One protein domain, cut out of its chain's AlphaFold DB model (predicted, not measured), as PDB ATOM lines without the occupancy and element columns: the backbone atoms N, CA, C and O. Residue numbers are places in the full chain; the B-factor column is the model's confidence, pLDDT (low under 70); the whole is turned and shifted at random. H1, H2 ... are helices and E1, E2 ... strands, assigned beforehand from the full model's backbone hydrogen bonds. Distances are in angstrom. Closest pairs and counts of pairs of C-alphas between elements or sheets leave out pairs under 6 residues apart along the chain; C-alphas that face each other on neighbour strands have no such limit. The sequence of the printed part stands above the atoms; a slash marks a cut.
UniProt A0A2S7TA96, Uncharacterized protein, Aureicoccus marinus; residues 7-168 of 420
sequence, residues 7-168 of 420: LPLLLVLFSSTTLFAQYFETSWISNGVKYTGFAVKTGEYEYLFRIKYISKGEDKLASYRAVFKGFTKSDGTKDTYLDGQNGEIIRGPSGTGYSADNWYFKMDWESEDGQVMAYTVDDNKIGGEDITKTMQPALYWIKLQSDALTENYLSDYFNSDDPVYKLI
ATOM      1  N   LEU A   7      22.450  -5.027 -18.703       28.55
ATOM      2  CA  LEU A   7      21.958  -6.407 -18.600       28.55
ATOM      3  C   LEU A   7      20.603  -6.617 -17.873       28.55
ATOM      4  O   LEU A   7      19.897  -7.541 -18.265       28.55
ATOM      5  N   PRO A   8      20.187  -5.827 -16.858       33.91
ATOM      6  CA  PRO A   8      18.947  -6.122 -16.136       33.91
ATOM      7  C   PRO A   8      17.679  -5.668 -16.879       33.91
ATOM      8  O   PRO A   8      16.656  -6.328 -16.752       33.91
ATOM      9  N   LEU A   9      17.729  -4.615 -17.709       35.47
ATOM     10  CA  LEU A   9      16.541  -4.114 -18.427       35.47
ATOM     11  C   LEU A   9      16.025  -5.124 -19.468       35.47
ATOM     12  O   LEU A   9      14.824  -5.279 -19.669       35.47
ATOM     13  N   LEU A  10      16.958  -5.840 -20.097       34.91
ATOM     14  CA  LEU A  10      16.674  -6.853 -21.107       34.91
ATOM     15  C   LEU A  10      16.121  -8.146 -20.492       34.91
ATOM     16  O   LEU A  10      15.444  -8.872 -21.194       34.91
ATOM     17  N   LEU A  11      16.361  -8.426 -19.203       34.50
ATOM     18  CA  LEU A  11      15.824  -9.617 -18.523       34.50
ATOM     19  C   LEU A  11      14.389  -9.408 -18.006       34.50
ATOM     20  O   LEU A  11      13.634 -10.365 -17.867       34.50
ATOM     21  N   VAL A  12      14.024  -8.160 -17.712       39.47
ATOM     22  CA  VAL A  12      12.751  -7.787 -17.077       39.47
ATOM     23  C   VAL A  12      11.594  -7.705 -18.076       39.47
ATOM     24  O   VAL A  12      10.476  -8.075 -17.739       39.47
ATOM     25  N   LEU A  13      11.864  -7.346 -19.338       37.75
ATOM     26  CA  LEU A  13      10.882  -7.415 -20.437       37.75
ATOM     27  C   LEU A  13      10.382  -8.842 -20.741       37.75
ATOM     28  O   LEU A  13       9.456  -9.018 -21.528       37.75
ATOM     29  N   PHE A  14      11.012  -9.851 -20.141       38.09
ATOM     30  CA  PHE A  14      10.845 -11.261 -20.470       38.09
ATOM     31  C   PHE A  14      10.482 -12.141 -19.259       38.09
ATOM     32  O   PHE A  14      10.382 -13.364 -19.376       38.09
ATOM     33  N   SER A  15      10.262 -11.564 -18.072       29.06
ATOM     34  CA  SER A  15       9.858 -12.353 -16.905       29.06
ATOM     35  C   SER A  15       8.337 -12.502 -16.825       29.06
ATOM     36  O   SER A  15       7.654 -11.648 -16.276       29.06
ATOM     37  N   SER A  16       7.863 -13.639 -17.345       34.69
ATOM     38  CA  SER A  16       6.646 -14.387 -16.985       34.69
ATOM     39  C   SER A  16       5.291 -13.660 -16.932       34.69
ATOM     40  O   SER A  16       5.068 -12.744 -16.151       34.69
ATOM     41  N   THR A  17       4.335 -14.269 -17.638       30.81
ATOM     42  CA  THR A  17       2.902 -13.947 -17.787       30.81
ATOM     43  C   THR A  17       2.585 -12.852 -18.808       30.81
ATOM     44  O   THR A  17       2.831 -11.667 -18.632       30.81
ATOM     45  N   THR A  18       2.051 -13.330 -19.935       39.62
ATOM     46  CA  THR A  18       1.196 -12.646 -20.911       39.62
ATOM     47  C   THR A  18       0.790 -11.211 -20.566       39.62
ATOM     48  O   THR A  18      -0.250 -10.992 -19.956       39.62
ATOM     49  N   LEU A  19       1.528 -10.244 -21.099       37.28
ATOM     50  CA  LEU A  19       0.981  -8.997 -21.621       37.28
ATOM     51  C   LEU A  19       1.943  -8.506 -22.702       37.28
ATOM     52  O   LEU A  19       3.123  -8.287 -22.442       37.28
ATOM     53  N   PHE A  20       1.444  -8.355 -23.929       54.38
ATOM     54  CA  PHE A  20       2.119  -7.513 -24.913       54.38
ATOM     55  C   PHE A  20       2.395  -6.159 -24.254       54.38
ATOM     56  O   PHE A  20       1.516  -5.639 -23.557       54.38
ATOM     57  N   ALA A  21       3.597  -5.613 -24.452       64.62
ATOM     58  CA  ALA A  21       3.923  -4.292 -23.939       64.62
ATOM     59  C   ALA A  21       2.826  -3.307 -24.368       64.62
ATOM     60  O   ALA A  21       2.474  -3.225 -25.546       64.62
ATOM     61  N   GLN A  22       2.223  -2.621 -23.398       79.25
ATOM     62  CA  GLN A  22       1.222  -1.596 -23.677       79.25
ATOM     63  C   GLN A  22       1.920  -0.247 -23.743       79.25
ATOM     64  O   GLN A  22       2.752   0.065 -22.891       79.25
ATOM     65  N   TYR A  23       1.563   0.542 -24.746       87.00
ATOM     66  CA  TYR A  23       2.196   1.822 -25.022       87.00
ATOM     67  C   TYR A  23       1.223   2.944 -24.709       87.00
ATOM     68  O   TYR A  23       0.046   2.870 -25.073       87.00
ATOM     69  N   PHE A  24       1.710   3.980 -24.043       91.62
ATOM     70  CA  PHE A  24       0.913   5.140 -23.682       91.62
ATOM     71  C   PHE A  24       1.668   6.418 -24.009       91.62
ATOM     72  O   PHE A  24       2.894   6.469 -23.907       91.62
ATOM     73  N   GLU A  25       0.916   7.455 -24.356       94.62
ATOM     74  CA  GLU A  25       1.414   8.821 -24.380       94.62
ATOM     75  C   GLU A  25       0.737   9.639 -23.286       94.62
ATOM     76  O   GLU A  25      -0.460   9.499 -23.021       94.62
ATOM     77  N   THR A  26       1.503  10.524 -22.667       95.62
ATOM     78  CA  THR A  26       1.003  11.470 -21.679       95.62
ATOM     79  C   THR A  26       1.679  12.824 -21.826       95.62
ATOM     80  O   THR A  26       2.748  12.948 -22.423       95.62
ATOM     81  N   SER A  27       1.072  13.860 -21.261       96.06
ATOM     82  CA  SER A  27       1.690  15.174 -21.138       96.06
ATOM     83  C   SER A  27       1.226  15.849 -19.857       96.06
ATOM     84  O   SER A  27       0.093  15.652 -19.430       96.06
ATOM     85  N   TRP A  28       2.087  16.653 -19.238       95.62
ATOM     86  CA  TRP A  28       1.765  17.438 -18.046       95.62
ATOM     87  C   TRP A  28       2.598  18.720 -18.010       95.62
ATOM     88  O   TRP A  28       3.524  18.910 -18.806       95.62
ATOM     89  N   ILE A  29       2.245  19.622 -17.097       93.38
ATOM     90  CA  ILE A  29       2.974  20.869 -16.863       93.38
ATOM     91  C   ILE A  29       3.463  20.868 -15.421       93.38
ATOM     92  O   ILE A  29       2.687  20.638 -14.499       93.38
ATOM     93  N   SER A  30       4.746  21.155 -15.226       89.31
ATOM     94  CA  SER A  30       5.341  21.344 -13.904       89.31
ATOM     95  C   SER A  30       6.302  22.525 -13.947       89.31
ATOM     96  O   SER A  30       7.107  22.640 -14.872       89.31
ATOM     97  N   ASN A  31       6.188  23.447 -12.984       88.06
ATOM     98  CA  ASN A  31       7.022  24.654 -12.890       88.06
ATOM     99  C   ASN A  31       7.117  25.464 -14.204       88.06
ATOM    100  O   ASN A  31       8.177  25.974 -14.562       88.06
ATOM    101  N   GLY A  32       6.009  25.557 -14.950       89.88
ATOM    102  CA  GLY A  32       5.939  26.279 -16.228       89.88
ATOM    103  C   GLY A  32       6.595  25.565 -17.419       89.88
ATOM    104  O   GLY A  32       6.610  26.114 -18.517       89.88
ATOM    105  N   VAL A  33       7.112  24.347 -17.231       92.81
ATOM    106  CA  VAL A  33       7.660  23.500 -18.296       92.81
ATOM    107  C   VAL A  33       6.625  22.452 -18.688       92.81
ATOM    108  O   VAL A  33       6.033  21.803 -17.826       92.81
ATOM    109  N   LYS A  34       6.406  22.286 -19.996       95.69
ATOM    110  CA  LYS A  34       5.582  21.206 -20.546       95.69
ATOM    111  C   LYS A  34       6.451  19.979 -20.816       95.69
ATOM    112  O   LYS A  34       7.493  20.090 -21.460       95.69
ATOM    113  N   TYR A  35       5.967  18.828 -20.375       96.81
ATOM    114  CA  TYR A  35       6.585  17.523 -20.574       96.81
ATOM    115  C   TYR A  35       5.675  16.656 -21.440       96.81
ATOM    116  O   TYR A  35       4.450  16.722 -21.311       96.81
ATOM    117  N   THR A  36       6.266  15.835 -22.304       97.12
ATOM    118  CA  THR A  36       5.560  14.787 -23.047       97.12
ATOM    119  C   THR A  36       6.252  13.460 -22.781       97.12
ATOM    120  O   THR A  36       7.466  13.343 -22.940       97.12
ATOM    121  N   GLY A  37       5.491  12.467 -22.343       96.12
ATOM    122  CA  GLY A  37       5.990  11.158 -21.958       96.12
ATOM    123  C   GLY A  37       5.495  10.060 -22.881       96.12
ATOM    124  O   GLY A  37       4.302   9.976 -23.156       96.12
ATOM    125  N   PHE A  38       6.405   9.181 -23.280       95.56
ATOM    126  CA  PHE A  38       6.090   7.865 -23.813       95.56
ATOM    127  C   PHE A  38       6.316   6.821 -22.718       95.56
ATOM    128  O   PHE A  38       7.415   6.731 -22.165       95.56
ATOM    129  N   ALA A  39       5.282   6.050 -22.390       93.00
ATOM    130  CA  ALA A  39       5.330   5.032 -21.349       93.00
ATOM    131  C   ALA A  39       5.125   3.637 -21.946       93.00
ATOM    132  O   ALA A  39       4.171   3.392 -22.685       93.00
ATOM    133  N   VAL A  40       6.011   2.711 -21.590       88.06
ATOM    134  CA  VAL A  40       5.938   1.298 -21.966       88.06
ATOM    135  C   VAL A  40       5.651   0.494 -20.715       88.06
ATOM    136  O   VAL A  40       6.471   0.471 -19.802       88.06
ATOM    137  N   LYS A  41       4.512  -0.193 -20.672       83.88
ATOM    138  CA  LYS A  41       4.240  -1.188 -19.636       83.88
ATOM    139  C   LYS A  41       5.043  -2.448 -19.962       83.88
ATOM    140  O   LYS A  41       4.718  -3.137 -20.926       83.88
ATOM    141  N   THR A  42       6.106  -2.709 -19.206       67.12
ATOM    142  CA  THR A  42       7.090  -3.776 -19.478       67.12
ATOM    143  C   THR A  42       6.808  -5.078 -18.722       67.12
ATOM    144  O   THR A  42       7.446  -6.087 -19.004       67.12
ATOM    145  N   GLY A  43       5.833  -5.074 -17.810       64.69
ATOM    146  CA  GLY A  43       5.350  -6.239 -17.064       64.69
ATOM    147  C   GLY A  43       4.026  -5.936 -16.353       64.69
ATOM    148  O   GLY A  43       3.420  -4.888 -16.582       64.69
ATOM    149  N   GLU A  44       3.559  -6.822 -15.470       64.38
ATOM    150  CA  GLU A  44       2.287  -6.625 -14.749       64.38
ATOM    151  C   GLU A  44       2.300  -5.352 -13.877       64.38
ATOM    152  O   GLU A  44       1.314  -4.607 -13.860       64.38
ATOM    153  N   TYR A  45       3.454  -5.045 -13.265       72.75
ATOM    154  CA  TYR A  45       3.620  -3.980 -12.264       72.75
ATOM    155  C   TYR A  45       4.740  -2.970 -12.568       72.75
ATOM    156  O   TYR A  45       5.197  -2.270 -11.663       72.75
ATOM    157  N   GLU A  46       5.206  -2.896 -13.816       81.88
ATOM    158  CA  GLU A  46       6.376  -2.095 -14.179       81.88
ATOM    159  C   GLU A  46       6.184  -1.287 -15.460       81.88
ATOM    160  O   GLU A  46       5.621  -1.770 -16.448       81.88
ATOM    161  N   TYR A  47       6.702  -0.059 -15.429       89.50
ATOM    162  CA  TYR A  47       6.729   0.853 -16.560       89.50
ATOM    163  C   TYR A  47       8.136   1.396 -16.815       89.50
ATOM    164  O   TYR A  47       8.882   1.714 -15.887       89.50
ATOM    165  N   LEU A  48       8.454   1.581 -18.092       90.12
ATOM    166  CA  LEU A  48       9.561   2.397 -18.570       90.12
ATOM    167  C   LEU A  48       9.006   3.701 -19.142       90.12
ATOM    168  O   LEU A  48       8.141   3.668 -20.014       90.12
ATOM    169  N   PHE A  49       9.546   4.834 -18.710       94.19
ATOM    170  CA  PHE A  49       9.191   6.150 -19.229       94.19
ATOM    171  C   PHE A  49      10.318   6.749 -20.072       94.19
ATOM    172  O   PHE A  49      11.507   6.578 -19.785       94.19
ATOM    173  N   ARG A  50       9.923   7.479 -21.117       96.00
ATOM    174  CA  ARG A  50      10.762   8.346 -21.947       96.00
ATOM    175  C   ARG A  50      10.128   9.727 -21.984       96.00
ATOM    176  O   ARG A  50       9.065   9.885 -22.577       96.00
ATOM    177  N   ILE A  51      10.745  10.709 -21.337       96.81
ATOM    178  CA  ILE A  51      10.151  12.039 -21.171       96.81
ATOM    179  C   ILE A  51      10.908  13.067 -21.991       96.81
ATOM    180  O   ILE A  51      12.066  13.363 -21.706       96.81
ATOM    181  N   LYS A  52      10.234  13.631 -22.987       95.69
ATOM    182  CA  LYS A  52      10.723  14.722 -23.822       95.69
ATOM    183  C   LYS A  52      10.251  16.059 -23.258       95.69
ATOM    184  O   LYS A  52       9.069  16.224 -22.951       95.69
ATOM    185  N   TYR A  53      11.161  17.019 -23.132       95.69
ATOM    186  CA  TYR A  53      10.838  18.368 -22.669       95.69
ATOM    187  C   TYR A  53      11.915  19.372 -23.079       95.69
ATOM    188  O   TYR A  53      13.075  19.019 -23.278       95.69
ATOM    189  N   ILE A  54      11.532  20.649 -23.157       93.81
ATOM    190  CA  ILE A  54      12.467  21.753 -23.389       93.81
ATOM    191  C   ILE A  54      12.597  22.550 -22.099       93.81
ATOM    192  O   ILE A  54      11.606  23.000 -21.527       93.81
ATOM    193  N   SER A  55      13.827  22.763 -21.644       90.06
ATOM    194  CA  SER A  55      14.103  23.586 -20.466       90.06
ATOM    195  C   SER A  55      15.319  24.461 -20.717       90.06
ATOM    196  O   SER A  55      16.373  23.963 -21.105       90.06
ATOM    197  N   LYS A  56      15.172  25.773 -20.486       88.94
ATOM    198  CA  LYS A  56      16.210  26.786 -20.758       88.94
ATOM    199  C   LYS A  56      16.722  26.763 -22.212       88.94
ATOM    200  O   LYS A  56      17.899  26.993 -22.445       88.94
ATOM    201  N   GLY A  57      15.838  26.481 -23.173       90.50
ATOM    202  CA  GLY A  57      16.169  26.419 -24.605       90.50
ATOM    203  C   GLY A  57      16.788  25.100 -25.077       90.50
ATOM    204  O   GLY A  57      16.996  24.938 -26.272       90.50
ATOM    205  N   GLU A  58      17.033  24.152 -24.172       91.94
ATOM    206  CA  GLU A  58      17.664  22.867 -24.483       91.94
ATOM    207  C   GLU A  58      16.616  21.751 -24.565       91.94
ATOM    208  O   GLU A  58      15.816  21.596 -23.634       91.94
ATOM    209  N   ASP A  59      16.642  20.966 -25.648       93.19
ATOM    210  CA  ASP A  59      15.848  19.738 -25.784       93.19
ATOM    211  C   ASP A  59      16.476  18.618 -24.949       93.19
ATOM    212  O   ASP A  59      17.690  18.381 -24.980       93.19
ATOM    213  N   LYS A  60      15.638  17.943 -24.167       94.62
ATOM    214  CA  LYS A  60      16.040  16.896 -23.240       94.62
ATOM    215  C   LYS A  60      15.112  15.706 -23.360       94.62
ATOM    216  O   LYS A  60      13.896  15.841 -23.470       94.62
ATOM    217  N   LEU A  61      15.717  14.530 -23.260       95.06
ATOM    218  CA  LEU A  61      15.029  13.260 -23.134       95.06
ATOM    219  C   LEU A  61      15.511  12.572 -21.865       95.06
ATOM    220  O   LEU A  61      16.696  12.246 -21.742       95.06
ATOM    221  N   ALA A  62      14.592  12.348 -20.938       94.81
ATOM    222  CA  ALA A  62      14.836  11.581 -19.732       94.81
ATOM    223  C   ALA A  62      14.313  10.149 -19.860       94.81
ATOM    224  O   ALA A  62      13.390   9.870 -20.626       94.81
ATOM    225  N   SER A  63      14.892   9.251 -19.077       93.62
ATOM    226  CA  SER A  63      14.467   7.870 -18.899       93.62
ATOM    227  C   SER A  63      14.340   7.574 -17.415       93.62
ATOM    228  O   SER A  63      15.221   7.937 -16.642       93.62
ATOM    229  N   TYR A  64      13.285   6.867 -17.029       92.50
ATOM    230  CA  TYR A  64      13.180   6.282 -15.696       92.50
ATOM    231  C   TYR A  64      12.296   5.042 -15.708       92.50
ATOM    232  O   TYR A  64      11.493   4.828 -16.620       92.50
ATOM    233  N   ARG A  65      12.458   4.218 -14.676       89.88
ATOM    234  CA  ARG A  65      11.591   3.072 -14.396       89.88
ATOM    235  C   ARG A  65      10.583   3.479 -13.339       89.88
ATOM    236  O   ARG A  65      10.927   4.259 -12.459       89.88
ATOM    237  N   ALA A  66       9.383   2.922 -13.377       90.06
ATOM    238  CA  ALA A  66       8.421   3.113 -12.310       90.06
ATOM    239  C   ALA A  66       7.719   1.805 -11.928       90.06
ATOM    240  O   ALA A  66       7.479   0.945 -12.780       90.06
ATOM    241  N   VAL A  67       7.420   1.644 -10.639       88.75
ATOM    242  CA  VAL A  67       6.804   0.435 -10.065       88.75
ATOM    243  C   VAL A  67       5.683   0.786  -9.107       88.75
ATOM    244  O   VAL A  67       5.724   1.830  -8.467       88.75
ATOM    245  N   PHE A  68       4.686  -0.083  -8.962       87.69
ATOM    246  CA  PHE A  68       3.599   0.195  -8.026       87.69
ATOM    247  C   PHE A  68       4.059   0.158  -6.562       87.69
ATOM    248  O   PHE A  68       4.730  -0.778  -6.121       87.69
ATOM    249  N   LYS A  69       3.630   1.159  -5.792       88.44
ATOM    250  CA  LYS A  69       3.733   1.232  -4.333       88.44
ATOM    251  C   LYS A  69       2.372   1.536  -3.721       88.44
ATOM    252  O   LYS A  69       1.565   2.260  -4.296       88.44
ATOM    253  N   GLY A  70       2.126   0.977  -2.539       89.00
ATOM    254  CA  GLY A  70       0.910   1.234  -1.773       89.00
ATOM    255  C   GLY A  70       0.992   2.523  -0.955       89.00
ATOM    256  O   GLY A  70       2.054   2.870  -0.441       89.00
ATOM    257  N   PHE A  71      -0.146   3.186  -0.774       87.62
ATOM    258  CA  PHE A  71      -0.332   4.292   0.165       87.62
ATOM    259  C   PHE A  71      -1.700   4.186   0.855       87.62
ATOM    260  O   PHE A  71      -2.531   3.349   0.499       87.62
ATOM    261  N   THR A  72      -1.920   5.003   1.887       87.75
ATOM    262  CA  THR A  72      -3.195   5.065   2.621       87.75
ATOM    263  C   THR A  72      -3.800   6.456   2.460       87.75
ATOM    264  O   THR A  72      -3.112   7.453   2.671       87.75
ATOM    265  N   LYS A  73      -5.072   6.515   2.066       86.56
ATOM    266  CA  LYS A  73      -5.855   7.747   1.937       86.56
ATOM    267  C   LYS A  73      -6.290   8.257   3.309       86.56
ATOM    268  O   LYS A  73      -6.232   7.551   4.315       86.56
ATOM    269  N   SER A  74      -6.779   9.491   3.350       86.50
ATOM    270  CA  SER A  74      -7.207  10.158   4.587       86.50
ATOM    271  C   SER A  74      -8.391   9.468   5.265       86.50
ATOM    272  O   SER A  74      -8.563   9.604   6.472       86.50
ATOM    273  N   ASP A  75      -9.206   8.748   4.496       87.88
ATOM    274  CA  ASP A  75     -10.338   7.954   4.981       87.88
ATOM    275  C   ASP A  75      -9.926   6.550   5.477       87.88
ATOM    276  O   ASP A  75     -10.778   5.757   5.874       87.88
ATOM    277  N   GLY A  76      -8.626   6.236   5.467       86.00
ATOM    278  CA  GLY A  76      -8.074   4.946   5.880       86.00
ATOM    279  C   GLY A  76      -8.080   3.871   4.790       86.00
ATOM    280  O   GLY A  76      -7.559   2.777   5.022       86.00
ATOM    281  N   THR A  77      -8.623   4.148   3.602       89.50
ATOM    282  CA  THR A  77      -8.573   3.201   2.481       89.50
ATOM    283  C   THR A  77      -7.158   3.099   1.911       89.50
ATOM    284  O   THR A  77      -6.381   4.053   1.933       89.50
ATOM    285  N   LYS A  78      -6.791   1.915   1.415       89.12
ATOM    286  CA  LYS A  78      -5.486   1.674   0.786       89.12
ATOM    287  C   LYS A  78      -5.622   1.709  -0.724       89.12
ATOM    288  O   LYS A  78      -6.604   1.209  -1.262       89.12
ATOM    289  N   ASP A  79      -4.615   2.254  -1.385       89.62
ATOM    290  CA  ASP A  79      -4.547   2.312  -2.841       89.62
ATOM    291  C   ASP A  79      -3.081   2.274  -3.299       89.62
ATOM    292  O   ASP A  79      -2.171   2.150  -2.473       89.62
ATOM    293  N   THR A  80      -2.838   2.341  -4.604       89.12
ATOM    294  CA  THR A  80      -1.501   2.279  -5.194       89.12
ATOM    295  C   THR A  80      -1.216   3.455  -6.113       89.12
ATOM    296  O   THR A  80      -2.113   4.042  -6.712       89.12
ATOM    297  N   TYR A  81       0.060   3.795  -6.226       90.69
ATOM    298  CA  TYR A  81       0.581   4.736  -7.204       90.69
ATOM    299  C   TYR A  81       1.843   4.144  -7.832       90.69
ATOM    300  O   TYR A  81       2.447   3.217  -7.293       90.69
ATOM    301  N   LEU A  82       2.227   4.659  -8.987       91.00
ATOM    302  CA  LEU A  82       3.425   4.278  -9.703       91.00
ATOM    303  C   LEU A  82       4.580   5.180  -9.257       91.00
ATOM    304  O   LEU A  82       4.556   6.387  -9.479       91.00
ATOM    305  N   ASP A  83       5.569   4.582  -8.612       91.38
ATOM    306  CA  ASP A  83       6.728   5.232  -8.015       91.38
ATOM    307  C   ASP A  83       7.884   5.282  -9.014       91.38
ATOM    308  O   ASP A  83       8.425   4.234  -9.380       91.38
ATOM    309  N   GLY A  84       8.232   6.483  -9.471       92.19
ATOM    310  CA  GLY A  84       9.324   6.749 -10.397       92.19
ATOM    311  C   GLY A  84      10.688   6.605  -9.723       92.19
ATOM    312  O   GLY A  84      10.915   7.065  -8.610       92.19
ATOM    313  N   GLN A  85      11.628   5.949 -10.399       88.69
ATOM    314  CA  GLN A  85      12.934   5.604  -9.845       88.69
ATOM    315  C   GLN A  85      14.051   5.825 -10.859       88.69
ATOM    316  O   GLN A  85      13.922   5.477 -12.035       88.69
ATOM    317  N   ASN A  86      15.192   6.308 -10.354       84.50
ATOM    318  CA  ASN A  86      16.451   6.440 -11.095       84.50
ATOM    319  C   ASN A  86      16.289   7.240 -12.400       84.50
ATOM    320  O   ASN A  86      16.550   6.731 -13.488       84.50
ATOM    321  N   GLY A  87      15.814   8.483 -12.286       90.50
ATOM    322  CA  GLY A  87      15.691   9.392 -13.423       90.50
ATOM    323  C   GLY A  87      17.041   9.796 -14.003       90.50
ATOM    324  O   GLY A  87      17.910  10.312 -13.302       90.50
ATOM    325  N   GLU A  88      17.207   9.587 -15.305       91.56
ATOM    326  CA  GLU A  88      18.452   9.854 -16.022       91.56
ATOM    327  C   GLU A  88      18.184  10.615 -17.322       91.56
ATOM    328  O   GLU A  88      17.213  10.341 -18.025       91.56
ATOM    329  N   ILE A  89      19.064  11.553 -17.678       92.69
ATOM    330  CA  ILE A  89      19.035  12.216 -18.989       92.69
ATOM    331  C   ILE A  89      19.787  11.345 -19.994       92.69
ATOM    332  O   ILE A  89      20.982  11.103 -19.840       92.69
ATOM    333  N   ILE A  90      19.089  10.904 -21.038       89.56
ATOM    334  CA  ILE A  90      19.627  10.029 -22.092       89.56
ATOM    335  C   ILE A  90      19.867  10.764 -23.419       89.56
ATOM    336  O   ILE A  90      20.609  10.277 -24.269       89.56
ATOM    337  N   ARG A  91      19.280  11.956 -23.594       90.62
ATOM    338  CA  ARG A  91      19.592  12.899 -24.680       90.62
ATOM    339  C   ARG A  91      19.521  14.320 -24.131       90.62
ATOM    340  O   ARG A  91      18.539  14.663 -23.478       90.62
ATOM    341  N   GLY A  92      20.538  15.133 -24.391       90.19
ATOM    342  CA  GLY A  92      20.616  16.521 -23.931       90.19
ATOM    343  C   GLY A  92      21.982  16.872 -23.323       90.19
ATOM    344  O   GLY A  92      22.911  16.063 -23.384       90.19
ATOM    345  N   PRO A  93      22.128  18.077 -22.746       87.50
ATOM    346  CA  PRO A  93      23.400  18.565 -22.215       87.50
ATOM    347  C   PRO A  93      23.957  17.712 -21.063       87.50
ATOM    348  O   PRO A  93      23.220  17.312 -20.154       87.50
ATOM    349  N   SER A  94      25.276  17.492 -21.053       82.44
ATOM    350  CA  SER A  94      25.964  16.737 -19.997       82.44
ATOM    351  C   SER A  94      25.826  17.394 -18.619       82.44
ATOM    352  O   SER A  94      25.844  18.619 -18.508       82.44
ATOM    353  N   GLY A  95      25.756  16.581 -17.562       80.25
ATOM    354  CA  GLY A  95      25.669  17.055 -16.172       80.25
ATOM    355  C   GLY A  95      24.280  17.547 -15.759       80.25
ATOM    356  O   GLY A  95      24.133  18.160 -14.705       80.25
ATOM    357  N   THR A  96      23.257  17.284 -16.575       82.75
ATOM    358  CA  THR A  96      21.858  17.528 -16.219       82.75
ATOM    359  C   THR A  96      21.219  16.246 -15.680       82.75
ATOM    360  O   THR A  96      21.521  15.154 -16.154       82.75
ATOM    361  N   GLY A  97      20.380  16.377 -14.651       87.31
ATOM    362  CA  GLY A  97      19.644  15.268 -14.039       87.31
ATOM    363  C   GLY A  97      18.140  15.384 -14.272       87.31
ATOM    364  O   GLY A  97      17.653  16.425 -14.724       87.31
ATOM    365  N   TYR A  98      17.418  14.319 -13.935       91.19
ATOM    366  CA  TYR A  98      15.961  14.258 -13.984       91.19
ATOM    367  C   TYR A  98      15.428  13.635 -12.689       91.19
ATOM    368  O   TYR A  98      15.925  12.592 -12.276       91.19
ATOM    369  N   SER A  99      14.429  14.258 -12.057       90.75
ATOM    370  CA  SER A  99      13.685  13.619 -10.961       90.75
ATOM    371  C   SER A  99      12.564  12.809 -11.582       90.75
ATOM    372  O   SER A  99      11.765  13.371 -12.326       90.75
ATOM    373  N   ALA A 100      12.551  11.500 -11.345       91.69
ATOM    374  CA  ALA A 100      11.524  10.627 -11.895       91.69
ATOM    375  C   ALA A 100      10.147  11.020 -11.342       91.69
ATOM    376  O   ALA A 100      10.006  11.196 -10.137       91.69
ATOM    377  N   ASP A 101       9.143  11.157 -12.207       92.31
ATOM    378  CA  ASP A 101       7.792  11.487 -11.756       92.31
ATOM    379  C   ASP A 101       7.069  10.247 -11.233       92.31
ATOM    380  O   ASP A 101       7.249   9.128 -11.727       92.31
ATOM    381  N   ASN A 102       6.171  10.481 -10.283       92.50
ATOM    382  CA  ASN A 102       5.246   9.479  -9.784       92.50
ATOM    383  C   ASN A 102       3.861   9.688 -10.387       92.50
ATOM    384  O   ASN A 102       3.463  10.823 -10.654       92.50
ATOM    385  N   TRP A 103       3.108   8.602 -10.550       92.81
ATOM    386  CA  TRP A 103       1.810   8.624 -11.221       92.81
ATOM    387  C   TRP A 103       0.718   7.957 -10.399       92.81
ATOM    388  O   TRP A 103       0.873   6.831  -9.942       92.81
ATOM    389  N   TYR A 104      -0.423   8.619 -10.264       91.75
ATOM    390  CA  TYR A 104      -1.642   8.023  -9.734       91.75
ATOM    391  C   TYR A 104      -2.683   7.924 -10.848       91.75
ATOM    392  O   TYR A 104      -2.864   8.864 -11.624       91.75
ATOM    393  N   PHE A 105      -3.369   6.786 -10.929       89.38
ATOM    394  CA  PHE A 105      -4.374   6.517 -11.952       89.38
ATOM    395  C   PHE A 105      -5.734   6.307 -11.299       89.38
ATOM    396  O   PHE A 105      -5.866   5.524 -10.360       89.38
ATOM    397  N   LYS A 106      -6.762   6.977 -11.820       84.56
ATOM    398  CA  LYS A 106      -8.153   6.808 -11.398       84.56
ATOM    399  C   LYS A 106      -8.992   6.383 -12.598       84.56
ATOM    400  O   LYS A 106      -8.962   7.053 -13.628       84.56
ATOM    401  N   MET A 107      -9.736   5.286 -12.468       72.12
ATOM    402  CA  MET A 107     -10.741   4.910 -13.467       72.12
ATOM    403  C   MET A 107     -11.926   5.868 -13.389       72.12
ATOM    404  O   MET A 107     -12.468   6.096 -12.302       72.12
ATOM    405  N   ASP A 108     -12.310   6.414 -14.538       67.50
ATOM    406  CA  ASP A 108     -13.536   7.178 -14.693       67.50
ATOM    407  C   ASP A 108     -14.667   6.260 -15.173       67.50
ATOM    408  O   ASP A 108     -14.854   6.024 -16.369       67.50
ATOM    409  N   TRP A 109     -15.406   5.719 -14.203       56.94
ATOM    410  CA  TRP A 109     -16.537   4.817 -14.430       56.94
ATOM    411  C   TRP A 109     -17.765   5.512 -15.037       56.94
ATOM    412  O   TRP A 109     -18.710   4.822 -15.409       56.94
ATOM    413  N   GLU A 110     -17.770   6.846 -15.119       55.38
ATOM    414  CA  GLU A 110     -18.875   7.633 -15.682       55.38
ATOM    415  C   GLU A 110     -18.653   7.978 -17.165       55.38
ATOM    416  O   GLU A 110     -19.584   8.407 -17.846       55.38
ATOM    417  N   SER A 111     -17.445   7.753 -17.691       54.97
ATOM    418  CA  SER A 111     -17.150   7.903 -19.118       54.97
ATOM    419  C   SER A 111     -17.641   6.690 -19.923       54.97
ATOM    420  O   SER A 111     -17.430   5.548 -19.510       54.97
ATOM    421  N   GLU A 112     -18.250   6.919 -21.094       49.78
ATOM    422  CA  GLU A 112     -18.785   5.855 -21.976       49.78
ATOM    423  C   GLU A 112     -17.728   4.797 -22.374       49.78
ATOM    424  O   GLU A 112     -18.089   3.660 -22.675       49.78
ATOM    425  N   ASP A 113     -16.434   5.139 -22.285       54.53
ATOM    426  CA  ASP A 113     -15.291   4.300 -22.679       54.53
ATOM    427  C   ASP A 113     -14.392   3.832 -21.510       54.53
ATOM    428  O   ASP A 113     -13.390   3.148 -21.738       54.53
ATOM    429  N   GLY A 114     -14.688   4.201 -20.257       53.22
ATOM    430  CA  GLY A 114     -13.839   3.860 -19.103       53.22
ATOM    431  C   GLY A 114     -12.435   4.489 -19.153       53.22
ATOM    432  O   GLY A 114     -11.432   3.800 -18.940       53.22
ATOM    433  N   GLN A 115     -12.342   5.787 -19.462       65.94
ATOM    434  CA  GLN A 115     -11.074   6.519 -19.529       65.94
ATOM    435  C   GLN A 115     -10.308   6.494 -18.198       65.94
ATOM    436  O   GLN A 115     -10.867   6.533 -17.100       65.94
ATOM    437  N   VAL A 116      -8.978   6.443 -18.307       78.50
ATOM    438  CA  VAL A 116      -8.067   6.512 -17.162       78.50
ATOM    439  C   VAL A 116      -7.614   7.956 -16.982       78.50
ATOM    440  O   VAL A 116      -6.932   8.510 -17.841       78.50
ATOM    441  N   MET A 117      -7.937   8.540 -15.831       85.75
ATOM    442  CA  MET A 117      -7.423   9.840 -15.415       85.75
ATOM    443  C   MET A 117      -6.064   9.649 -14.745       85.75
ATOM    444  O   MET A 117      -5.956   8.934 -13.746       85.75
ATOM    445  N   ALA A 118      -5.029  10.281 -15.294       92.00
ATOM    446  CA  ALA A 118      -3.674  10.224 -14.759       92.00
ATOM    447  C   ALA A 118      -3.310  11.521 -14.037       92.00
ATOM    448  O   ALA A 118      -3.634  12.620 -14.491       92.00
ATOM    449  N   TYR A 119      -2.594  11.382 -12.929       93.06
ATOM    450  CA  TYR A 119      -2.135  12.487 -12.102       93.06
ATOM    451  C   TYR A 119      -0.659  12.309 -11.772       93.06
ATOM    452  O   TYR A 119      -0.234  11.195 -11.469       93.06
ATOM    453  N   THR A 120       0.110  13.393 -11.788       91.94
ATOM    454  CA  THR A 120       1.488  13.400 -11.293       91.94
ATOM    455  C   THR A 120       1.513  13.643  -9.788       91.94
ATOM    456  O   THR A 120       0.680  14.372  -9.240       91.94
ATOM    457  N   VAL A 121       2.467  13.014  -9.104       86.38
ATOM    458  CA  VAL A 121       2.613  13.074  -7.645       86.38
ATOM    459  C   VAL A 121       4.024  13.556  -7.294       86.38
ATOM    460  O   VAL A 121       5.015  13.007  -7.771       86.38
ATOM    461  N   ASP A 122       4.106  14.599  -6.467       76.06
ATOM    462  CA  ASP A 122       5.367  15.194  -6.002       76.06
ATOM    463  C   ASP A 122       6.043  14.302  -4.949       76.06
ATOM    464  O   ASP A 122       5.425  13.958  -3.939       76.06
ATOM    465  N   ASP A 123       7.324  13.987  -5.164       73.50
ATOM    466  CA  ASP A 123       8.180  13.219  -4.252       73.50
ATOM    467  C   ASP A 123       8.162  13.760  -2.812       73.50
ATOM    468  O   ASP A 123       8.150  12.990  -1.853       73.50
ATOM    469  N   ASN A 124       8.102  15.085  -2.634       67.56
ATOM    470  CA  ASN A 124       8.126  15.716  -1.306       67.56
ATOM    471  C   ASN A 124       6.827  15.525  -0.514       67.56
ATOM    472  O   ASN A 124       6.750  15.898   0.659       67.56
ATOM    473  N   LYS A 125       5.787  14.993  -1.160       66.00
ATOM    474  CA  LYS A 125       4.476  14.696  -0.572       66.00
ATOM    475  C   LYS A 125       4.255  13.197  -0.371       66.00
ATOM    476  O   LYS A 125       3.177  12.779   0.045       66.00
ATOM    477  N   ILE A 126       5.288  12.390  -0.619       67.62
ATOM    478  CA  ILE A 126       5.307  10.947  -0.382       67.62
ATOM    479  C   ILE A 126       5.886  10.678   1.017       67.62
ATOM    480  O   ILE A 126       6.896  11.260   1.400       67.62
ATOM    481  N   GLY A 127       5.257   9.782   1.794       60.09
ATOM    482  CA  GLY A 127       5.786   9.340   3.098       60.09
ATOM    483  C   GLY A 127       4.931   9.636   4.338       60.09
ATOM    484  O   GLY A 127       5.471   9.666   5.441       60.09
ATOM    485  N   GLY A 128       3.613   9.817   4.192       60.72
ATOM    486  CA  GLY A 128       2.683   9.915   5.331       60.72
ATOM    487  C   GLY A 128       1.399  10.700   5.059       60.72
ATOM    488  O   GLY A 128       0.465  10.634   5.854       60.72
ATOM    489  N   GLU A 129       1.336  11.420   3.939       66.81
ATOM    490  CA  GLU A 129       0.160  12.178   3.517       66.81
ATOM    491  C   GLU A 129      -0.635  11.425   2.435       66.81
ATOM    492  O   GLU A 129      -0.108  10.606   1.681       66.81
ATOM    493  N   ASP A 130      -1.935  11.704   2.374       83.25
ATOM    494  CA  ASP A 130      -2.823  11.228   1.319       83.25
ATOM    495  C   ASP A 130      -2.515  11.963   0.008       83.25
ATOM    496  O   ASP A 130      -2.942  13.105  -0.191       83.25
ATOM    497  N   ILE A 131      -1.782  11.294  -0.887       84.94
ATOM    498  CA  ILE A 131      -1.296  11.871  -2.151       84.94
ATOM    499  C   ILE A 131      -2.422  12.393  -3.057       84.94
ATOM    500  O   ILE A 131      -2.176  13.255  -3.902       84.94
ATOM    501  N   THR A 132      -3.670  11.940  -2.866       84.38
ATOM    502  CA  THR A 132      -4.815  12.414  -3.663       84.38
ATOM    503  C   THR A 132      -5.137  13.890  -3.425       84.38
ATOM    504  O   THR A 132      -5.809  14.513  -4.245       84.38
ATOM    505  N   LYS A 133      -4.624  14.479  -2.337       83.25
ATOM    506  CA  LYS A 133      -4.797  15.899  -1.995       83.25
ATOM    507  C   LYS A 133      -3.799  16.830  -2.678       83.25
ATOM    508  O   LYS A 133      -4.035  18.034  -2.726       83.25
ATOM    509  N   THR A 134      -2.676  16.300  -3.156       83.00
ATOM    510  CA  THR A 134      -1.548  17.096  -3.666       83.00
ATOM    511  C   THR A 134      -1.195  16.783  -5.115       83.00
ATOM    512  O   THR A 134      -0.415  17.518  -5.719       83.00
ATOM    513  N   MET A 135      -1.757  15.711  -5.672       89.25
ATOM    514  CA  MET A 135      -1.542  15.313  -7.058       89.25
ATOM    515  C   MET A 135      -2.035  16.375  -8.050       89.25
ATOM    516  O   MET A 135      -3.020  17.072  -7.801       89.25
ATOM    517  N   GLN A 136      -1.362  16.475  -9.191       89.88
ATOM    518  CA  GLN A 136      -1.722  17.396 -10.267       89.88
ATOM    519  C   GLN A 136      -2.216  16.605 -11.477       89.88
ATOM    520  O   GLN A 136      -1.604  15.595 -11.822       89.88
ATOM    521  N   PRO A 137      -3.314  17.009 -12.135       91.88
ATOM    522  CA  PRO A 137      -3.802  16.290 -13.303       91.88
ATOM    523  C   PRO A 137      -2.785  16.374 -14.444       91.88
ATOM    524  O   PRO A 137      -2.252  17.444 -14.753       91.88
ATOM    525  N   ALA A 138      -2.551  15.245 -15.105       94.06
ATOM    526  CA  ALA A 138      -1.931  15.256 -16.417       94.06
ATOM    527  C   ALA A 138      -2.890  15.903 -17.429       94.06
ATOM    528  O   ALA A 138      -4.109  15.874 -17.264       94.06
ATOM    529  N   LEU A 139      -2.343  16.469 -18.504       93.88
ATOM    530  CA  LEU A 139      -3.138  16.984 -19.620       93.88
ATOM    531  C   LEU A 139      -3.890  15.852 -20.325       93.88
ATOM    532  O   LEU A 139      -5.010  16.060 -20.780       93.88
ATOM    533  N   TYR A 140      -3.264  14.676 -20.439       92.19
ATOM    534  CA  TYR A 140      -3.879  13.462 -20.973       92.19
ATOM    535  C   TYR A 140      -3.065  12.211 -20.624       92.19
ATOM    536  O   TYR A 140      -1.871  12.289 -20.327       92.19
ATOM    537  N   TRP A 141      -3.712  11.050 -20.729       91.69
ATOM    538  CA  TRP A 141      -3.087   9.729 -20.720       91.69
ATOM    539  C   TRP A 141      -3.800   8.836 -21.733       91.69
ATOM    540  O   TRP A 141      -4.950   8.450 -21.537       91.69
ATOM    541  N   ILE A 142      -3.139   8.542 -22.848       89.75
ATOM    542  CA  ILE A 142      -3.768   7.899 -24.003       89.75
ATOM    543  C   ILE A 142      -3.050   6.591 -24.292       89.75
ATOM    544  O   ILE A 142      -1.831   6.563 -24.451       89.75
ATOM    545  N   LYS A 143      -3.813   5.502 -24.398       87.06
ATOM    546  CA  LYS A 143      -3.297   4.221 -24.880       87.06
ATOM    547  C   LYS A 143      -3.068   4.301 -26.388       87.06
ATOM    548  O   LYS A 143      -3.999   4.562 -27.147       87.06
ATOM    549  N   LEU A 144      -1.838   4.053 -26.814       85.56
ATOM    550  CA  LEU A 144      -1.456   4.086 -28.218       85.56
ATOM    551  C   LEU A 144      -1.800   2.761 -28.894       85.56
ATOM    552  O   LEU A 144      -1.522   1.678 -28.370       85.56
ATOM    553  N   GLN A 145      -2.390   2.864 -30.080       79.06
ATOM    554  CA  GLN A 145      -2.569   1.732 -30.980       79.06
ATOM    555  C   GLN A 145      -1.245   1.402 -31.678       79.06
ATOM    556  O   GLN A 145      -0.341   2.238 -31.774       79.06
ATOM    557  N   SER A 146      -1.107   0.160 -32.143       70.81
ATOM    558  CA  SER A 146       0.152  -0.312 -32.722       70.81
ATOM    559  C   SER A 146       0.555   0.484 -33.964       70.81
ATOM    560  O   SER A 146       1.733   0.768 -34.142       70.81
ATOM    561  N   ASP A 147      -0.388   0.921 -34.797       74.38
ATOM    562  CA  ASP A 147      -0.154   1.727 -35.999       74.38
ATOM    563  C   ASP A 147       0.479   3.101 -35.702       74.38
ATOM    564  O   ASP A 147       1.414   3.489 -36.407       74.38
ATOM    565  N   ALA A 148       0.095   3.761 -34.604       84.00
ATOM    566  CA  ALA A 148       0.607   5.073 -34.191       84.00
ATOM    567  C   ALA A 148       2.131   5.110 -33.945       84.00
ATOM    568  O   ALA A 148       2.779   6.135 -34.154       84.00
ATOM    569  N   LEU A 149       2.739   3.980 -33.563       85.06
ATOM    570  CA  LEU A 149       4.160   3.871 -33.183       85.06
ATOM    571  C   LEU A 149       5.131   3.881 -34.385       85.06
ATOM    572  O   LEU A 149       5.897   2.939 -34.590       85.06
ATOM    573  N   THR A 150       4.996   4.824 -35.314       86.44
ATOM    574  CA  THR A 150       5.830   4.893 -36.533       86.44
ATOM    575  C   THR A 150       7.318   5.085 -36.198       86.44
ATOM    576  O   THR A 150       7.651   5.552 -35.113       86.44
ATOM    577  N   GLU A 151       8.234   4.757 -37.122       85.75
ATOM    578  CA  GLU A 151       9.675   5.003 -36.903       85.75
ATOM    579  C   GLU A 151       9.956   6.485 -36.604       85.75
ATOM    580  O   GLU A 151      10.750   6.783 -35.714       85.75
ATOM    581  N   ASN A 152       9.239   7.396 -37.277       89.50
ATOM    582  CA  ASN A 152       9.301   8.832 -37.004       89.50
ATOM    583  C   ASN A 152       8.852   9.161 -35.577       89.50
ATOM    584  O   ASN A 152       9.577   9.845 -34.865       89.50
ATOM    585  N   TYR A 153       7.702   8.639 -35.143       92.31
ATOM    586  CA  TYR A 153       7.202   8.855 -33.784       92.31
ATOM    587  C   TYR A 153       8.184   8.335 -32.725       92.31
ATOM    588  O   TYR A 153       8.525   9.028 -31.773       92.31
ATOM    589  N   LEU A 154       8.697   7.119 -32.907       90.88
ATOM    590  CA  LEU A 154       9.607   6.497 -31.947       90.88
ATOM    591  C   LEU A 154      10.967   7.206 -31.878       90.88
ATOM    592  O   LEU A 154      11.587   7.208 -30.817       90.88
ATOM    593  N   SER A 155      11.420   7.839 -32.965       91.38
ATOM    594  CA  SER A 155      12.681   8.600 -32.983       91.38
ATOM    595  C   SER A 155      12.690   9.798 -32.020       91.38
ATOM    596  O   SER A 155      13.752  10.227 -31.555       91.38
ATOM    597  N   ASP A 156      11.512  10.300 -31.632       92.94
ATOM    598  CA  ASP A 156      11.404  11.336 -30.606       92.94
ATOM    599  C   ASP A 156      11.823  10.832 -29.218       92.94
ATOM    600  O   ASP A 156      12.324  11.624 -28.414       92.94
ATOM    601  N   TYR A 157      11.678   9.531 -28.954       94.31
ATOM    602  CA  TYR A 157      11.841   8.919 -27.631       94.31
ATOM    603  C   TYR A 157      12.973   7.891 -27.548       94.31
ATOM    604  O   TYR A 157      13.340   7.476 -26.447       94.31
ATOM    605  N   PHE A 158      13.535   7.468 -28.679       89.19
ATOM    606  CA  PHE A 158      14.563   6.436 -28.722       89.19
ATOM    607  C   PHE A 158      15.592   6.682 -29.823       89.19
ATOM    608  O   PHE A 158      15.272   7.170 -30.906       89.19
ATOM    609  N   ASN A 159      16.826   6.248 -29.567       82.00
ATOM    610  CA  ASN A 159      17.809   6.034 -30.624       82.00
ATOM    611  C   ASN A 159      17.542   4.686 -31.310       82.00
ATOM    612  O   ASN A 159      16.995   3.764 -30.703       82.00
ATOM    613  N   SER A 160      17.966   4.543 -32.567       75.94
ATOM    614  CA  SER A 160      17.728   3.323 -33.352       75.94
ATOM    615  C   SER A 160      18.444   2.079 -32.810       75.94
ATOM    616  O   SER A 160      18.083   0.947 -33.143       75.94
ATOM    617  N   ASP A 161      19.462   2.262 -31.972       73.06
ATOM    618  CA  ASP A 161      20.180   1.191 -31.302       73.06
ATOM    619  C   ASP A 161      19.546   0.755 -29.970       73.06
ATOM    620  O   ASP A 161      19.898  -0.332 -29.494       73.06
ATOM    621  N   ASP A 162      18.586   1.521 -29.428       76.81
ATOM    622  CA  ASP A 162      17.877   1.218 -28.180       76.81
ATOM    623  C   ASP A 162      17.141  -0.138 -28.297       76.81
ATOM    624  O   ASP A 162      16.407  -0.373 -29.267       76.81
ATOM    625  N   PRO A 163      17.324  -1.067 -27.339       67.19
ATOM    626  CA  PRO A 163      16.663  -2.370 -27.363       67.19
ATOM    627  C   PRO A 163      15.133  -2.294 -27.439       67.19
ATOM    628  O   PRO A 163      14.521  -3.115 -28.120       67.19
ATOM    629  N   VAL A 164      14.513  -1.307 -26.787       73.69
ATOM    630  CA  VAL A 164      13.056  -1.120 -26.789       73.69
ATOM    631  C   VAL A 164      12.589  -0.634 -28.158       73.69
ATOM    632  O   VAL A 164      11.614  -1.160 -28.689       73.69
ATOM    633  N   TYR A 165      13.325   0.288 -28.785       79.62
ATOM    634  CA  TYR A 165      13.050   0.714 -30.161       79.62
ATOM    635  C   TYR A 165      13.109  -0.460 -31.135       79.62
ATOM    636  O   TYR A 165      12.206  -0.647 -31.954       79.62
ATOM    637  N   LYS A 166      14.161  -1.279 -31.034       69.44
ATOM    638  CA  LYS A 166      14.310  -2.481 -31.860       69.44
ATOM    639  C   LYS A 166      13.142  -3.432 -31.651       69.44
ATOM    640  O   LYS A 166      12.578  -3.886 -32.634       69.44
ATOM    641  N   LEU A 167      12.724  -3.663 -30.411       68.62
ATOM    642  CA  LEU A 167      11.604  -4.549 -30.102       68.62
ATOM    643  C   LEU A 167      10.278  -4.043 -30.695       68.62
ATOM    644  O   LEU A 167       9.585  -4.804 -31.369       68.62
ATOM    645  N   ILE A 168       9.963  -2.753 -30.533       73.94
ATOM    646  CA  ILE A 168       8.742  -2.149 -31.095       73.94
ATOM    647  C   ILE A 168       8.771  -2.192 -32.632       73.94
ATOM    648  O   ILE A 168       7.780  -2.531 -33.279       73.94
TER     649      ILE A 168
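What this domain is: This is residues 7 to 168 of the 420 residues of an uncharacterized protein of Aureicoccus marinus (UniProt A0A2S7TA96). Six antiparallel strands form one twisted, curled sheet, and the hairpin of E6 and E7 covers the gap between its edge strands E5 and E8, making a small, nearly closed barrel. The long strands E4 and E5 bend as they wrap round it, three short helices, H1, H2 and H3, lie outside it, and residues 109 to 114, beyond the hairpin's strands, stick out. The printed part has 162 residues with three named helices and eight named strands, in the order H1 E1 E2 E3 E4 E5 E6 E7 E8 H2 H3, and the class is mostly strand. The large sheet runs E5 E4 E3 E2 E1 E8, all antiparallel. The whole is compact, with a radius of gyration of the C-alphas of 16.1 A and spans of 48 by 41 by 34 A.

How they stand to each other: The large sheet holds, strand beside strand, E5 at residues 78 to 91, E4 at 58 to 72, E3 at 46 to 55, E2 at 33 to 41, E1 at 22 to 30 and E8 at 140 to 143. From edge to edge its strands' lines turn by 91 degrees and the way across it turns by 76 degrees. E1 to E5 form a meander, each strand the antiparallel neighbour of the one before. Between E4 and E5, N 69 is 2.8 A from O 81, within hydrogen-bond range; between E3 and E4, N 51 and O 62 are 2.9 A apart. Between E2 and E3, N 38 and O 50 are 2.8 A apart, and between E1 and E2, N 37 and O 26 are 2.8 A apart. The edge strand E8 pairs with E1 through N 142 and O 25, 2.9 A apart. E6, residues 102 to 107, and E7, residues 116 to 121, form an antiparallel hairpin, with N 119 and O 104 2.8 A apart. E5 and E6 have 12 pairs of C-alphas within 8 A, the closest being those of Tyr 81 and Tyr 104, 4.7 A apart. E7 and E8 have 5 such pairs, the closest C-alphas being those of Ala 118 and Trp 141, 6.0 A apart. Residues 119 to 120 of E7 also pair, antiparallel, with residues 136 to 137. H1, residues 7 to 12, H2, residues 151 to 155, and H3, residues 163 to 168, are not on the large sheet. H2 and H3 are close but not clearly touching, with the closest C-alphas, those of Leu 154 and Tyr 165, 7.0 A apart. Every O i to N i+4 pair is within hydrogen-bond range in H2 and H3, and 1 of 2 in H1.

Where its parts are: H1 begins at C-alpha 7, at (21.958, -6.407, -18.600). E1, E2 and E3 measure 25.3, 25.0 and 27.5 A from first to last C-alpha. E4 measures 38.6 A and bends by 69 degrees at residue 68; its C-alpha 72 is at (-3.195, 5.065, 2.621). E5 measures 37.5 A and bends by 53 degrees at residue 88. E6 measures 17.0 A, E7 15.7 A and E8 10.0 A. H3 ends at C-alpha 168, at (8.742, -2.149, -31.095).

The domain as a whole: The two C-alphas farthest apart are those of Asp 75 and Asp 161, at 47.9 A. The printed part has no cut. The link from E7 to E8, residues 122 to 139, is long. The mean pLDDT of the printed part is 80.5; it is under 70 in 35 residues, among them residues 7 to 21, 108 to 115 and 124 to 129.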